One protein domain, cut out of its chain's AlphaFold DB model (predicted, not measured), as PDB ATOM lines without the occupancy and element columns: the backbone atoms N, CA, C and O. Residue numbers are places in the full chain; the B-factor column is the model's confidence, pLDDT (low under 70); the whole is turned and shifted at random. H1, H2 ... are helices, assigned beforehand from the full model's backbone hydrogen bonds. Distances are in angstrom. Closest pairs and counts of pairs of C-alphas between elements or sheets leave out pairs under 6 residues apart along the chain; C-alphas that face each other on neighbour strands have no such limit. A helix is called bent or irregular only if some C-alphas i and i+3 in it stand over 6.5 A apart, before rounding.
ATOM      1  N   PRO A  56      -7.744  13.793  16.309       95.69
ATOM      2  CA  PRO A  56      -7.779  14.193  17.717       95.69
ATOM      3  C   PRO A  56      -7.056  15.514  18.004       95.69
ATOM      4  O   PRO A  56      -7.581  16.324  18.765       95.69
ATOM      5  N   GLY A  57      -5.899  15.767  17.383       96.50
ATOM      6  CA  GLY A  57      -5.133  16.998  17.597       96.50
ATOM      7  C   GLY A  57      -5.830  18.247  17.073       96.50
ATOM      8  O   GLY A  57      -5.890  19.257  17.768       96.50
ATOM      9  N   GLN A  58      -6.467  18.169  15.906       97.75
ATOM     10  CA  GLN A  58      -7.269  19.279  15.378       97.75
ATOM     11  C   GLN A  58      -8.469  19.589  16.289       97.75
ATOM     12  O   GLN A  58      -8.782  20.752  16.564       97.75
ATOM     13  N   LYS A  59      -9.125  18.552  16.828       97.62
ATOM     14  CA  LYS A  59     -10.192  18.724  17.829       97.62
ATOM     15  C   LYS A  59      -9.660  19.296  19.142       97.62
ATOM     16  O   LYS A  59     -10.365  20.086  19.770       97.62
ATOM     17  N   TYR A  60      -8.451  18.911  19.547       97.56
ATOM     18  CA  TYR A  60      -7.769  19.469  20.711       97.56
ATOM     19  C   TYR A  60      -7.481  20.960  20.510       97.56
ATOM     20  O   TYR A  60      -7.820  21.752  21.379       97.56
ATOM     21  N   GLN A  61      -6.982  21.385  19.346       96.88
ATOM     22  CA  GLN A  61      -6.763  22.806  19.040       96.88
ATOM     23  C   GLN A  61      -8.063  23.622  19.086       96.88
ATOM     24  O   GLN A  61      -8.103  24.705  19.674       96.88
ATOM     25  N   ALA A  62      -9.158  23.092  18.529       96.81
ATOM     26  CA  ALA A  62     -10.468  23.735  18.625       96.81
ATOM     27  C   ALA A  62     -10.950  23.846  20.085       96.81
ATOM     28  O   ALA A  62     -11.473  24.885  20.492       96.81
ATOM     29  N   PHE A  63     -10.734  22.797  20.881       97.75
ATOM     30  CA  PHE A  63     -11.012  22.785  22.316       97.75
ATOM     31  C   PHE A  63     -10.176  23.832  23.075       97.75
ATOM     32  O   PHE A  63     -10.739  24.602  23.855       97.75
ATOM     33  N   GLN A  64      -8.872  23.935  22.790       97.81
ATOM     34  CA  GLN A  64      -7.977  24.943  23.369       97.81
ATOM     35  C   GLN A  64      -8.448  26.365  23.058       97.81
ATOM     36  O   GLN A  64      -8.521  27.194  23.961       97.81
ATOM     37  N   ALA A  65      -8.840  26.652  21.813       96.94
ATOM     38  CA  ALA A  65      -9.324  27.978  21.426       96.94
ATOM     39  C   ALA A  65     -10.595  28.390  22.196       96.94
ATOM     40  O   ALA A  65     -10.720  29.532  22.658       96.94
ATOM     41  N   GLN A  66     -11.532  27.453  22.386       97.06
ATOM     42  CA  GLN A  66     -12.740  27.706  23.173       97.06
ATOM     43  C   GLN A  66     -12.421  27.917  24.656       97.06
ATOM     44  O   GLN A  66     -12.937  28.858  25.264       97.06
ATOM     45  N   LEU A  67     -11.550  27.083  25.236       96.50
ATOM     46  CA  LEU A  67     -11.130  27.239  26.628       96.50
ATOM     47  C   LEU A  67     -10.352  28.530  26.865       96.50
ATOM     48  O   LEU A  67     -10.602  29.186  27.872       96.50
ATOM     49  N   ALA A  68      -9.467  28.923  25.952       96.19
ATOM     50  CA  ALA A  68      -8.714  30.169  26.045       96.19
ATOM     51  C   ALA A  68      -9.650  31.383  26.069       96.19
ATOM     52  O   ALA A  68      -9.487  32.266  26.908       96.19
ATOM     53  N   THR A  69     -10.678  31.389  25.214       95.56
ATOM     54  CA  THR A  69     -11.700  32.448  25.201       95.56
ATOM     55  C   THR A  69     -12.431  32.525  26.541       95.56
ATOM     56  O   THR A  69     -12.515  33.585  27.156       95.56
ATOM     57  N   VAL A  70     -12.904  31.379  27.042       93.50
ATOM     58  CA  VAL A  70     -13.617  31.307  28.322       93.50
ATOM     59  C   VAL A  70     -12.722  31.717  29.495       93.50
ATOM     60  O   VAL A  70     -13.162  32.435  30.392       93.50
ATOM     61  N   ALA A  71     -11.462  31.288  29.499       92.38
ATOM     62  CA  ALA A  71     -10.502  31.656  30.529       92.38
ATOM     63  C   ALA A  71     -10.190  33.155  30.497       92.38
ATOM     64  O   ALA A  71     -10.189  33.778  31.556       92.38
ATOM     65  N   ALA A  72     -10.001  33.749  29.316       91.12
ATOM     66  CA  ALA A  72      -9.783  35.185  29.165       91.12
ATOM     67  C   ALA A  72     -10.978  35.999  29.688       91.12
ATOM     68  O   ALA A  72     -10.787  36.931  30.471       91.12
ATOM     69  N   ASP A  73     -12.209  35.604  29.350       88.56
ATOM     70  CA  ASP A  73     -13.422  36.247  29.869       88.56
ATOM     71  C   ASP A  73     -13.544  36.097  31.394       88.56
ATOM     72  O   ASP A  73     -13.921  37.036  32.101       88.56
ATOM     73  N   GLY A  74     -13.217  34.915  31.926       86.69
ATOM     74  CA  GLY A  74     -13.198  34.649  33.364       86.69
ATOM     75  C   GLY A  74     -12.165  35.496  34.112       86.69
ATOM     76  O   GLY A  74     -12.489  36.079  35.148       86.69
ATOM     77  N   MET A  75     -10.952  35.608  33.569       85.75
ATOM     78  CA  MET A  75      -9.868  36.427  34.121       85.75
ATOM     79  C   MET A  75     -10.185  37.923  34.033       85.75
ATOM     80  O   MET A  75     -10.064  38.631  35.028       85.75
ATOM     81  N   GLY A  76     -10.732  38.403  32.915       83.75
ATOM     82  CA  GLY A  76     -11.157  39.801  32.791       83.75
ATOM     83  C   GLY A  76     -12.261  40.192  33.785       83.75
ATOM     84  O   GLY A  76     -12.315  41.328  34.270       83.75
ATOM     85  N   GLN A  77     -13.146  39.259  34.152       80.12
ATOM     86  CA  GLN A  77     -14.136  39.492  35.212       80.12
ATOM     87  C   GLN A  77     -13.511  39.561  36.609       80.12
ATOM     88  O   GLN A  77     -13.980  40.353  37.432       80.12
ATOM     89  N   LEU A  78     -12.467  38.768  36.870       76.75
ATOM     90  CA  LEU A  78     -11.684  38.841  38.106       76.75
ATOM     91  C   LEU A  78     -10.991  40.192  38.239       76.75
ATOM     92  O   LEU A  78     -11.194  40.875  39.242       76.75
ATOM     93  N   ASP A  79     -10.276  40.612  37.200       76.12
ATOM     94  CA  ASP A  79      -9.516  41.865  37.201       76.12
ATOM     95  C   ASP A  79     -10.425  43.093  37.334       76.12
ATOM     96  O   ASP A  79     -10.082  44.076  37.988       76.12
ATOM     97  N   SER A  80     -11.630  43.030  36.761       77.62
ATOM     98  CA  SER A  80     -12.626  44.101  36.881       77.62
ATOM     99  C   SER A  80     -13.454  44.053  38.172       77.62
ATOM    100  O   SER A  80     -14.339  44.895  38.351       77.62
ATOM    101  N   GLY A  81     -13.209  43.087  39.066       70.75
ATOM    102  CA  GLY A  81     -13.952  42.920  40.320       70.75
ATOM    103  C   GLY A  81     -15.434  42.577  40.126       70.75
ATOM    104  O   GLY A  81     -16.239  42.777  41.032       70.75
ATOM    105  N   LYS A  82     -15.820  42.080  38.943       69.19
ATOM    106  CA  LYS A  82     -17.214  41.774  38.566       69.19
ATOM    107  C   LYS A  82     -17.634  40.342  38.884       69.19
ATOM    108  O   LYS A  82     -18.725  39.921  38.497       69.19
ATOM    109  N   VAL A  83     -16.791  39.581  39.574       64.75
ATOM    110  CA  VAL A  83     -17.124  38.210  39.961       64.75
ATOM    111  C   VAL A  83     -18.268  38.243  40.961       64.75
ATOM    112  O   VAL A  83     -18.144  38.793  42.053       64.75
ATOM    113  N   ASN A  84     -19.400  37.653  40.578       61.94
ATOM    114  CA  ASN A  84     -20.544  37.517  41.464       61.94
ATOM    115  C   ASN A  84     -20.127  36.676  42.690       61.94
ATOM    116  O   ASN A  84     -19.778  35.505  42.511       61.94
ATOM    117  N   PRO A  85     -20.199  37.207  43.925       58.50
ATOM    118  CA  PRO A  85     -19.831  36.462  45.130       58.50
ATOM    119  C   PRO A  85     -20.614  35.149  45.277       58.50
ATOM    120  O   PRO A  85     -20.083  34.159  45.776       58.50
ATOM    121  N   ASN A  86     -21.849  35.101  44.763       54.72
ATOM    122  CA  ASN A  86     -22.689  33.905  44.788       54.72
ATOM    123  C   ASN A  86     -22.240  32.828  43.786       54.72
ATOM    124  O   ASN A  86     -22.571  31.662  43.974       54.72
ATOM    125  N   ALA A  87     -21.465  33.174  42.752       56.19
ATOM    126  CA  ALA A  87     -20.884  32.185  41.839       56.19
ATOM    127  C   ALA A  87     -19.801  31.342  42.543       56.19
ATOM    128  O   ALA A  87     -19.645  30.153  42.258       56.19
ATOM    129  N   MET A  88     -19.106  31.931  43.525       56.69
ATOM    130  CA  MET A  88     -18.085  31.249  44.329       56.69
ATOM    131  C   MET A  88     -18.669  30.298  45.387       56.69
ATOM    132  O   MET A  88     -17.932  29.480  45.929       56.69
ATOM    133  N   ALA A  89     -19.979  30.364  45.652       58.19
ATOM    134  CA  ALA A  89     -20.691  29.485  46.587       58.19
ATOM    135  C   ALA A  89     -21.142  28.148  45.958       58.19
ATOM    136  O   ALA A  89     -21.948  27.424  46.541       58.19
ATOM    137  N   SER A  90     -20.647  27.823  44.761       65.62
ATOM    138  CA  SER A  90     -20.972  26.579  44.060       65.62
ATOM    139  C   SER A  90     -20.470  25.351  44.831       65.62
ATOM    140  O   SER A  90     -19.371  25.364  45.392       65.62
ATOM    141  N   ALA A  91     -21.268  24.281  44.838       74.19
ATOM    142  CA  ALA A  91     -20.930  23.043  45.529       74.19
ATOM    143  C   ALA A  91     -19.661  22.378  44.927       74.19
ATOM    144  O   ALA A  91     -19.419  22.509  43.719       74.19
ATOM    145  N   PRO A  92     -18.812  21.710  45.742       75.69
ATOM    146  CA  PRO A  92     -17.532  21.154  45.285       75.69
ATOM    147  C   PRO A  92     -17.650  20.185  44.100       75.69
ATOM    148  O   PRO A  92     -16.841  20.246  43.177       75.69
ATOM    149  N   ASP A  93     -18.704  19.371  44.086       81.75
ATOM    150  CA  ASP A  93     -19.040  18.398  43.042       81.75
ATOM    151  C   ASP A  93     -19.297  19.033  41.665       81.75
ATOM    152  O   ASP A  93     -19.138  18.375  40.640       81.75
ATOM    153  N   VAL A  94     -19.636  20.324  41.624       84.19
ATOM    154  CA  VAL A  94     -19.839  21.085  40.382       84.19
ATOM    155  C   VAL A  94     -18.556  21.789  39.929       84.19
ATOM    156  O   VAL A  94     -18.291  21.914  38.732       84.19
ATOM    157  N   ILE A  95     -17.743  22.271  40.871       88.25
ATOM    158  CA  ILE A  95     -16.537  23.053  40.564       88.25
ATOM    159  C   ILE A  95     -15.367  22.161  40.147       88.25
ATOM    160  O   ILE A  95     -14.631  22.524  39.229       88.25
ATOM    161  N   GLU A  96     -15.197  20.999  40.774       90.69
ATOM    162  CA  GLU A  96     -14.076  20.101  40.480       90.69
ATOM    163  C   GLU A  96     -14.035  19.634  39.012       90.69
ATOM    164  O   GLU A  96     -12.978  19.776  38.388       90.69
ATOM    165  N   PRO A  97     -15.142  19.174  38.388       91.25
ATOM    166  CA  PRO A  97     -15.132  18.800  36.973       91.25
ATOM    167  C   PRO A  97     -14.744  19.961  36.050       91.25
ATOM    168  O   PRO A  97     -13.963  19.785  35.118       91.25
ATOM    169  N   ARG A  98     -15.239  21.171  36.338       94.50
ATOM    170  CA  ARG A  98     -14.925  22.383  35.566       94.50
ATOM    171  C   ARG A  98     -13.453  22.764  35.686       94.50
ATOM    172  O   ARG A  98     -12.824  23.104  34.689       94.50
ATOM    173  N   MET A  99     -12.892  22.665  36.891       94.12
ATOM    174  CA  MET A  99     -11.460  22.863  37.111       94.12
ATOM    175  C   MET A  99     -10.627  21.814  36.372       94.12
ATOM    176  O   MET A  99      -9.588  22.164  35.823       94.12
ATOM    177  N   ASN A 100     -11.072  20.557  36.311       93.56
ATOM    178  CA  ASN A 100     -10.370  19.513  35.560       93.56
ATOM    179  C   ASN A 100     -10.356  19.795  34.053       93.56
ATOM    180  O   ASN A 100      -9.318  19.624  33.426       93.56
ATOM    181  N   VAL A 101     -11.459  20.296  33.489       95.31
ATOM    182  CA  VAL A 101     -11.486  20.761  32.093       95.31
ATOM    183  C   VAL A 101     -10.522  21.936  31.893       95.31
ATOM    184  O   VAL A 101      -9.724  21.918  30.963       95.31
ATOM    185  N   LEU A 102     -10.536  22.931  32.787       95.88
ATOM    186  CA  LEU A 102      -9.627  24.082  32.708       95.88
ATOM    187  C   LEU A 102      -8.149  23.703  32.854       95.88
ATOM    188  O   LEU A 102      -7.304  24.358  32.261       95.88
ATOM    189  N   ARG A 103      -7.817  22.658  33.615       95.62
ATOM    190  CA  ARG A 103      -6.434  22.168  33.744       95.62
ATOM    191  C   ARG A 103      -5.850  21.659  32.431       95.62
ATOM    192  O   ARG A 103      -4.630  21.594  32.335       95.62
ATOM    193  N   LEU A 104      -6.697  21.307  31.462       96.38
ATOM    194  CA  LEU A 104      -6.271  20.920  30.119       96.38
ATOM    195  C   LEU A 104      -5.954  22.130  29.234       96.38
ATOM    196  O   LEU A 104      -5.371  21.942  28.177       96.38
ATOM    197  N   LEU A 105      -6.340  23.354  29.617       97.06
ATOM    198  CA  LEU A 105      -5.957  24.555  28.875       97.06
ATOM    199  C   LEU A 105      -4.442  24.753  28.973       97.06
ATOM    200  O   LEU A 105      -3.933  24.879  30.089       97.06
ATOM    201  N   THR A 106      -3.761  24.900  27.832       95.25
ATOM    202  CA  THR A 106      -2.298  25.061  27.731       95.25
ATOM    203  C   THR A 106      -1.745  26.060  28.747       95.25
ATOM    204  O   THR A 106      -0.771  25.769  29.430       95.25
ATOM    205  N   THR A 107      -2.396  27.215  28.936       93.81
ATOM    206  CA  THR A 107      -1.975  28.222  29.923       93.81
ATOM    207  C   THR A 107      -1.935  27.675  31.353       93.81
ATOM    208  O   THR A 107      -0.960  27.896  32.067       93.81
ATOM    209  N   PHE A 108      -2.971  26.958  31.794       94.94
ATOM    210  CA  PHE A 108      -2.991  26.381  33.137       94.94
ATOM    211  C   PHE A 108      -2.067  25.170  33.242       94.94
ATOM    212  O   PHE A 108      -1.368  25.053  34.247       94.94
ATOM    213  N   SER A 109      -2.019  24.308  32.222       95.69
ATOM    214  CA  SER A 109      -1.105  23.160  32.187       95.69
ATOM    215  C   SER A 109       0.350  23.616  32.300       95.69
ATOM    216  O   SER A 109       1.087  23.118  33.146       95.69
ATOM    217  N   MET A 110       0.731  24.643  31.540       95.44
ATOM    218  CA  MET A 110       2.052  25.267  31.579       95.44
ATOM    219  C   MET A 110       2.407  25.781  32.977       95.44
ATOM    220  O   MET A 110       3.475  25.469  33.500       95.44
ATOM    221  N   LEU A 111       1.507  26.541  33.614       93.50
ATOM    222  CA  LEU A 111       1.733  27.057  34.968       93.50
ATOM    223  C   LEU A 111       1.863  25.930  36.002       93.50
ATOM    224  O   LEU A 111       2.652  26.043  36.941       93.50
ATOM    225  N   ILE A 112       1.100  24.845  35.842       93.88
ATOM    226  CA  ILE A 112       1.191  23.664  36.707       93.88
ATOM    227  C   ILE A 112       2.559  22.997  36.544       93.88
ATOM    228  O   ILE A 112       3.232  22.792  37.553       93.88
ATOM    229  N   VAL A 113       2.995  22.726  35.309       94.44
ATOM    230  CA  VAL A 113       4.307  22.122  35.018       94.44
ATOM    231  C   VAL A 113       5.437  22.971  35.601       94.44
ATOM    232  O   VAL A 113       6.259  22.462  36.362       94.44
ATOM    233  N   ALA A 114       5.428  24.281  35.346       92.12
ATOM    234  CA  ALA A 114       6.433  25.198  35.879       92.12
ATOM    235  C   ALA A 114       6.455  25.219  37.418       92.12
ATOM    236  O   ALA A 114       7.521  25.193  38.035       92.12
ATOM    237  N   SER A 115       5.281  25.216  38.054       91.81
ATOM    238  CA  SER A 115       5.169  25.178  39.513       91.81
ATOM    239  C   SER A 115       5.668  23.856  40.105       91.81
ATOM    240  O   SER A 115       6.257  23.836  41.188       91.81
ATOM    241  N   GLU A 116       5.445  22.735  39.423       91.81
ATOM    242  CA  GLU A 116       5.975  21.439  39.842       91.81
ATOM    243  C   GLU A 116       7.495  21.368  39.709       91.81
ATOM    244  O   GLU A 116       8.152  20.851  40.616       91.81
ATOM    245  N   ASP A 117       8.059  21.923  38.640       90.88
ATOM    246  CA  ASP A 117       9.506  21.985  38.450       90.88
ATOM    247  C   ASP A 117      10.178  22.909  39.483       90.88
ATOM    248  O   ASP A 117      11.183  22.516  40.079       90.88
ATOM    249  N   GLU A 118       9.582  24.067  39.809       88.38
ATOM    250  CA  GLU A 118      10.035  24.934  40.914       88.38
ATOM    251  C   GLU A 118      10.039  24.161  42.244       88.38
ATOM    252  O   GLU A 118      11.033  24.149  42.976       88.38
ATOM    253  N   ARG A 119       8.958  23.424  42.532       89.06
ATOM    254  CA  ARG A 119       8.864  22.602  43.745       89.06
ATOM    255  C   ARG A 119       9.962  21.544  43.801       89.06
ATOM    256  O   ARG A 119      10.513  21.312  44.875       89.06
ATOM    257  N   ARG A 120      10.268  20.891  42.676       90.00
ATOM    258  CA  ARG A 120      11.336  19.879  42.588       90.00
ATOM    259  C   ARG A 120      12.718  20.497  42.788       90.00
ATOM    260  O   ARG A 120      13.549  19.881  43.447       90.00
ATOM    261  N   ALA A 121      12.956  21.693  42.252       89.12
ATOM    262  CA  ALA A 121      14.253  22.358  42.318       89.12
ATOM    263  C   ALA A 121      14.556  22.963  43.699       89.12
ATOM    264  O   ALA A 121      15.686  22.863  44.174       89.12
ATOM    265  N   VAL A 122      13.566  23.592  44.345       86.75
ATOM    266  CA  VAL A 122      13.786  24.427  45.546       86.75
ATOM    267  C   VAL A 122      12.986  23.964  46.773       86.75
ATOM    268  O   VAL A 122      13.086  24.550  47.848       86.75
ATOM    269  N   GLY A 123      12.186  22.900  46.649       82.19
ATOM    270  CA  GLY A 123      11.387  22.323  47.738       82.19
ATOM    271  C   GLY A 123      10.075  23.059  48.038       82.19
ATOM    272  O   GLY A 123       9.250  22.558  48.801       82.19
ATOM    273  N   HIS A 124       9.838  24.219  47.421       75.81
ATOM    274  CA  HIS A 124       8.597  24.984  47.518       75.81
ATOM    275  C   HIS A 124       8.248  25.617  46.169       75.81
ATOM    276  O   HIS A 124       9.138  25.915  45.383       75.81
ATOM    277  N   ALA A 125       6.958  25.855  45.921       77.19
ATOM    278  CA  ALA A 125       6.504  26.567  44.729       77.19
ATOM    279  C   ALA A 125       5.588  27.720  45.118       77.19
ATOM    280  O   ALA A 125       4.485  27.505  45.633       77.19
ATOM    281  N   THR A 126       6.062  28.941  44.899       70.19
ATOM    282  CA  THR A 126       5.391  30.159  45.375       70.19
ATOM    283  C   THR A 126       4.095  30.448  44.610       70.19
ATOM    284  O   THR A 126       3.139  30.964  45.190       70.19
ATOM    285  N   GLY A 127       4.011  30.030  43.342       74.00
ATOM    286  CA  GLY A 127       2.842  30.239  42.478       74.00
ATOM    287  C   GLY A 127       1.699  29.223  42.628       74.00
ATOM    288  O   GLY A 127       0.581  29.500  42.191       74.00
ATOM    289  N   ALA A 128       1.922  28.066  43.266       77.25
ATOM    290  CA  ALA A 128       0.937  26.972  43.288       77.25
ATOM    291  C   ALA A 128      -0.445  27.368  43.865       77.25
ATOM    292  O   ALA A 128      -1.465  27.012  43.266       77.25
ATOM    293  N   PRO A 129      -0.534  28.130  44.977       81.06
ATOM    294  CA  PRO A 129      -1.824  28.570  45.506       81.06
ATOM    295  C   PRO A 129      -2.565  29.522  44.558       81.06
ATOM    296  O   PRO A 129      -3.787  29.437  44.437       81.06
ATOM    297  N   ALA A 130      -1.837  30.397  43.854       85.25
ATOM    298  CA  ALA A 130      -2.422  31.352  42.917       85.25
ATOM    299  C   ALA A 130      -3.082  30.638  41.728       85.25
ATOM    300  O   ALA A 130      -4.196  30.992  41.345       85.25
ATOM    301  N   ILE A 131      -2.458  29.575  41.207       88.50
ATOM    302  CA  ILE A 131      -3.027  28.753  40.126       88.50
ATOM    303  C   ILE A 131      -4.371  28.152  40.549       88.50
ATOM    304  O   ILE A 131      -5.354  28.233  39.811       88.50
ATOM    305  N   GLY A 132      -4.445  27.592  41.761       87.00
ATOM    306  CA  GLY A 132      -5.688  27.037  42.301       87.00
ATOM    307  C   GLY A 132      -6.798  28.082  42.451       87.00
ATOM    308  O   GLY A 132      -7.957  27.796  42.140       87.00
ATOM    309  N   ILE A 133      -6.447  29.298  42.879       86.31
ATOM    310  CA  ILE A 133      -7.383  30.427  42.991       86.31
ATOM    311  C   ILE A 133      -7.900  30.836  41.608       86.31
ATOM    312  O   ILE A 133      -9.114  30.940  41.438       86.31
ATOM    313  N   MET A 134      -7.013  31.002  40.621       88.81
ATOM    314  CA  MET A 134      -7.388  31.363  39.249       88.81
ATOM    315  C   MET A 134      -8.315  30.313  38.626       88.81
ATOM    316  O   MET A 134      -9.398  30.655  38.152       88.81
ATOM    317  N   LEU A 135      -7.956  29.027  38.715       91.50
ATOM    318  CA  LEU A 135      -8.787  27.923  38.222       91.50
ATOM    319  C   LEU A 135     -10.181  27.932  38.852       91.50
ATOM    320  O   LEU A 135     -11.184  27.839  38.147       91.50
ATOM    321  N   ARG A 136     -10.256  28.054  40.182       89.88
ATOM    322  CA  ARG A 136     -11.532  28.065  40.903       89.88
ATOM    323  C   ARG A 136     -12.382  29.267  40.516       89.88
ATOM    324  O   ARG A 136     -13.595  29.140  40.366       89.88
ATOM    325  N   ALA A 137     -11.753  30.422  40.372       87.25
ATOM    326  CA  ALA A 137     -12.440  31.650  40.047       87.25
ATOM    327  C   ALA A 137     -13.019  31.631  38.624       87.25
ATOM    328  O   ALA A 137     -14.193  31.961  38.454       87.25
ATOM    329  N   VAL A 138     -12.259  31.153  37.632       91.25
ATOM    330  CA  VAL A 138     -12.762  30.943  36.263       91.25
ATOM    331  C   VAL A 138     -13.846  29.859  36.242       91.25
ATOM    332  O   VAL A 138     -14.893  30.047  35.628       91.25
ATOM    333  N   ALA A 139     -13.658  28.748  36.966       92.25
ATOM    334  CA  ALA A 139     -14.655  27.676  37.056       92.25
ATOM    335  C   ALA A 139     -15.997  28.148  37.642       92.25
ATOM    336  O   ALA A 139     -17.061  27.684  37.228       92.25
ATOM    337  N   ALA A 140     -15.944  29.069  38.603       88.69
ATOM    338  CA  ALA A 140     -17.117  29.673  39.215       88.69
ATOM    339  C   ALA A 140     -17.803  30.677  38.276       88.69
ATOM    340  O   ALA A 140     -19.017  30.606  38.092       88.69
ATOM    341  N   SER A 141     -17.047  31.597  37.667       87.62
ATOM    342  CA  SER A 141     -17.616  32.663  36.830       87.62
ATOM    343  C   SER A 141     -18.116  32.166  35.472       87.62
ATOM    344  O   SER A 141     -19.117  32.671  34.969       87.62
ATOM    345  N   GLN A 142     -17.476  31.139  34.907       91.31
ATOM    346  CA  GLN A 142     -17.742  30.644  33.553       91.31
ATOM    347  C   GLN A 142     -18.350  29.240  33.508       91.31
ATOM    348  O   GLN A 142     -18.288  28.544  32.492       91.31
ATOM    349  N   GLY A 143     -18.973  28.809  34.606       90.00
ATOM    350  CA  GLY A 143     -19.428  27.434  34.782       90.00
ATOM    351  C   GLY A 143     -20.274  26.875  33.635       90.00
ATOM    352  O   GLY A 143     -19.987  25.794  33.134       90.00
ATOM    353  N   ASN A 144     -21.262  27.633  33.149       91.38
ATOM    354  CA  ASN A 144     -22.130  27.186  32.052       91.38
ATOM    355  C   ASN A 144     -21.368  26.980  30.733       91.38
ATOM    356  O   ASN A 144     -21.691  26.067  29.970       91.38
ATOM    357  N   ALA A 145     -20.375  27.829  30.450       94.25
ATOM    358  CA  ALA A 145     -19.549  27.707  29.255       94.25
ATOM    359  C   ALA A 145     -18.647  26.470  29.352       94.25
ATOM    360  O   ALA A 145     -18.572  25.700  28.398       94.25
ATOM    361  N   LEU A 146     -18.053  26.230  30.523       95.25
ATOM    362  CA  LEU A 146     -17.228  25.049  30.782       95.25
ATOM    363  C   LEU A 146     -18.038  23.752  30.725       95.25
ATOM    364  O   LEU A 146     -17.588  22.785  30.119       95.25
ATOM    365  N   ASP A 147     -19.258  23.740  31.267       94.94
ATOM    366  CA  ASP A 147     -20.152  22.582  31.179       94.94
ATOM    367  C   ASP A 147     -20.532  22.277  29.726       94.94
ATOM    368  O   ASP A 147     -20.641  21.115  29.328       94.94
ATOM    369  N   ARG A 148     -20.753  23.321  28.917       96.44
ATOM    370  CA  ARG A 148     -21.037  23.176  27.489       96.44
ATOM    371  C   ARG A 148     -19.835  22.587  26.749       96.44
ATOM    372  O   ARG A 148     -20.010  21.571  26.085       96.44
ATOM    373  N   ILE A 149     -18.645  23.163  26.923       96.19
ATOM    374  CA  ILE A 149     -17.401  22.675  26.308       96.19
ATOM    375  C   ILE A 149     -17.134  21.222  26.723       96.19
ATOM    376  O   ILE A 149     -16.872  20.369  25.876       96.19
ATOM    377  N   GLY A 150     -17.272  20.912  28.016       94.31
ATOM    378  CA  GLY A 150     -17.090  19.561  28.542       94.31
ATOM    379  C   GLY A 150     -18.040  18.543  27.907       94.31
ATOM    380  O   GLY A 150     -17.623  17.431  27.596       94.31
ATOM    381  N   ARG A 151     -19.301  18.917  27.642       96.19
ATOM    382  CA  ARG A 151     -20.249  18.056  26.915       96.19
ATOM    383  C   ARG A 151     -19.892  17.907  25.437       96.19
ATOM    384  O   ARG A 151     -19.852  16.776  24.955       96.19
ATOM    385  N   GLU A 152     -19.622  19.015  24.747       96.62
ATOM    386  CA  GLU A 152     -19.275  19.046  23.315       96.62
ATOM    387  C   GLU A 152     -18.036  18.186  23.013       96.62
ATOM    388  O   GLU A 152     -18.001  17.479  22.006       96.62
ATOM    389  N   HIS A 153     -17.057  18.177  23.920       96.00
ATOM    390  CA  HIS A 153     -15.806  17.442  23.752       96.00
ATOM    391  C   HIS A 153     -15.718  16.137  24.553       96.00
ATOM    392  O   HIS A 153     -14.687  15.472  24.478       96.00
ATOM    393  N   SER A 154     -16.779  15.729  25.260       95.38
ATOM    394  CA  SER A 154     -16.788  14.573  26.180       95.38
ATOM    395  C   SER A 154     -16.149  13.300  25.613       95.38
ATOM    396  O   SER A 154     -15.357  12.659  26.299       95.38
ATOM    397  N   ALA A 155     -16.427  12.971  24.349       96.69
ATOM    398  CA  ALA A 155     -15.883  11.790  23.679       96.69
ATOM    399  C   ALA A 155     -14.359  11.838  23.451       96.69
ATOM    400  O   ALA A 155     -13.741  10.788  23.329       96.69
ATOM    401  N   ASN A 156     -13.756  13.031  23.398       97.00
ATOM    402  CA  ASN A 156     -12.326  13.229  23.140       97.00
ATOM    403  C   ASN A 156     -11.539  13.604  24.414       97.00
ATOM    404  O   ASN A 156     -10.315  13.667  24.370       97.00
ATOM    405  N   LEU A 157     -12.205  13.847  25.554       94.75
ATOM    406  CA  LEU A 157     -11.529  14.275  26.791       94.75
ATOM    407  C   LEU A 157     -10.487  13.260  27.284       94.75
ATOM    408  O   LEU A 157      -9.480  13.663  27.862       94.75
ATOM    409  N   GLY A 158     -10.712  11.964  27.047       95.69
ATOM    410  CA  GLY A 158      -9.737  10.917  27.361       95.69
ATOM    411  C   GLY A 158      -8.433  11.094  26.582       95.69
ATOM    412  O   GLY A 158      -7.364  11.132  27.188       95.69
ATOM    413  N   ASP A 159      -8.528  11.291  25.265       95.19
ATOM    414  CA  ASP A 159      -7.369  11.508  24.393       95.19
ATOM    415  C   ASP A 159      -6.656  12.824  24.727       95.19
ATOM    416  O   ASP A 159      -5.429  12.866  24.789       95.19
ATOM    417  N   PHE A 160      -7.414  13.887  25.019       96.88
ATOM    418  CA  PHE A 160      -6.853  15.180  25.425       96.88
ATOM    419  C   PHE A 160      -6.082  15.065  26.739       96.88
ATOM    420  O   PHE A 160      -4.969  15.572  26.856       96.88
ATOM    421  N   SER A 161      -6.649  14.360  27.722       95.75
ATOM    422  CA  SER A 161      -5.977  14.115  28.995       95.75
ATOM    423  C   SER A 161      -4.724  13.262  28.809       95.75
ATOM    424  O   SER A 161      -3.705  13.561  29.427       95.75
ATOM    425  N   ALA A 162      -4.776  12.225  27.972       96.00
ATOM    426  CA  ALA A 162      -3.621  11.375  27.697       96.00
ATOM    427  C   ALA A 162      -2.489  12.165  27.023       96.00
ATOM    428  O   ALA A 162      -1.339  12.061  27.443       96.00
ATOM    429  N   PHE A 163      -2.819  13.006  26.038       96.50
ATOM    430  CA  PHE A 163      -1.860  13.907  25.405       96.50
ATOM    431  C   PHE A 163      -1.264  14.907  26.407       96.50
ATOM    432  O   PHE A 163      -0.042  15.008  26.493       96.50
ATOM    433  N   SER A 164      -2.099  15.540  27.243       94.69
ATOM    434  CA  SER A 164      -1.664  16.511  28.266       94.69
ATOM    435  C   SER A 164      -0.696  15.949  29.315       94.69
ATOM    436  O   SER A 164       0.013  16.696  29.977       94.69
ATOM    437  N   GLN A 165      -0.685  14.625  29.480       94.06
ATOM    438  CA  GLN A 165       0.186  13.903  30.411       94.06
ATOM    439  C   GLN A 165       1.403  13.287  29.712       94.06
ATOM    440  O   GLN A 165       2.223  12.636  30.359       94.06
ATOM    441  N   SER A 166       1.514  13.438  28.389       96.31
ATOM    442  CA  SER A 166       2.648  12.922  27.634       96.31
ATOM    443  C   SER A 166       3.918  13.712  27.953       96.31
ATOM    444  O   SER A 166       3.876  14.907  28.259       96.31
TER     445      SER A 166
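AT A GLANCE: This is residues 56 to 166 of the 222 residues of an uncharacterized protein of Burkholderia sp. Bp8963 (UniProt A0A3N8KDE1). The long helix H1 and the shorter H6 stand side by side as a post, and the helical hairpin H4 and H5 reaches away from it, with H5 crossing the last part of H1. H7 crosses the first residues of H1, and H3 packs on H5 and H6. The printed part has 111 residues with seven named helices, H1 to H7 in order, and no named strand: all helix. It is compact, with a radius of gyration of the C-alphas of 14.3 A and spans of 38 by 36 by 24 A.

IN THESE COORDINATES: H1, residues 56 to 79, begins at C-alpha 56 (-7.779, 14.193, 17.717) and is 33.9 A long. H2 is residues 85 to 89, and H3 residues 92 to 103. H4, residues 106 to 122, is 24.0 A long, and H5, residues 128 to 141, 20.5 A. H6 is residues 143 to 152. H7, residues 154 to 164, ends at C-alpha 164 (-1.664, 16.511, 28.266); it is irregular, with C-alphas 155 and 158 7.2 A apart.

HOW THE PARTS SIT: H5 is the hub, touching H1, H2, H3 and H4. The closest C-alphas are Gly 74 and Val 138 for H1, 4.7 A, about perpendicular at 90 degrees; Ala 87 and Ala 140 for H2, 5.2 A; and Arg 98 and Ala 139 for H3, 5.5 A. H4 and H5 form a hairpin at a shallow tilt of 21 degrees, opposite ways, closest at C-alphas 115 and 128, 5.9 A. H6 touches H1 at 3 degrees, opposite ways, C-alphas 70 and 145 being closest at 7.0 A. H7 touches H1 with residues 56 to 60 of H1 alone, closest at C-alphas 60 and 160, 6.4 A. H5 and H7 are apart. Every O i to N i+4 pair is within hydrogen-bond range in H1, H4, H5 and H6; in H3 6 of 8 are, in H7 5 of 7, and in H2 0 of 1, beside 2 of 2 O i to N i+3 pairs.

THE WHOLE: The C-alphas farthest apart, of Val 122 and Glu 152, are 40.2 A apart. The printed part has no cut, and the six links are tight. The mean pLDDT of the printed part is 88.3; residues 82 to 90 are under 70.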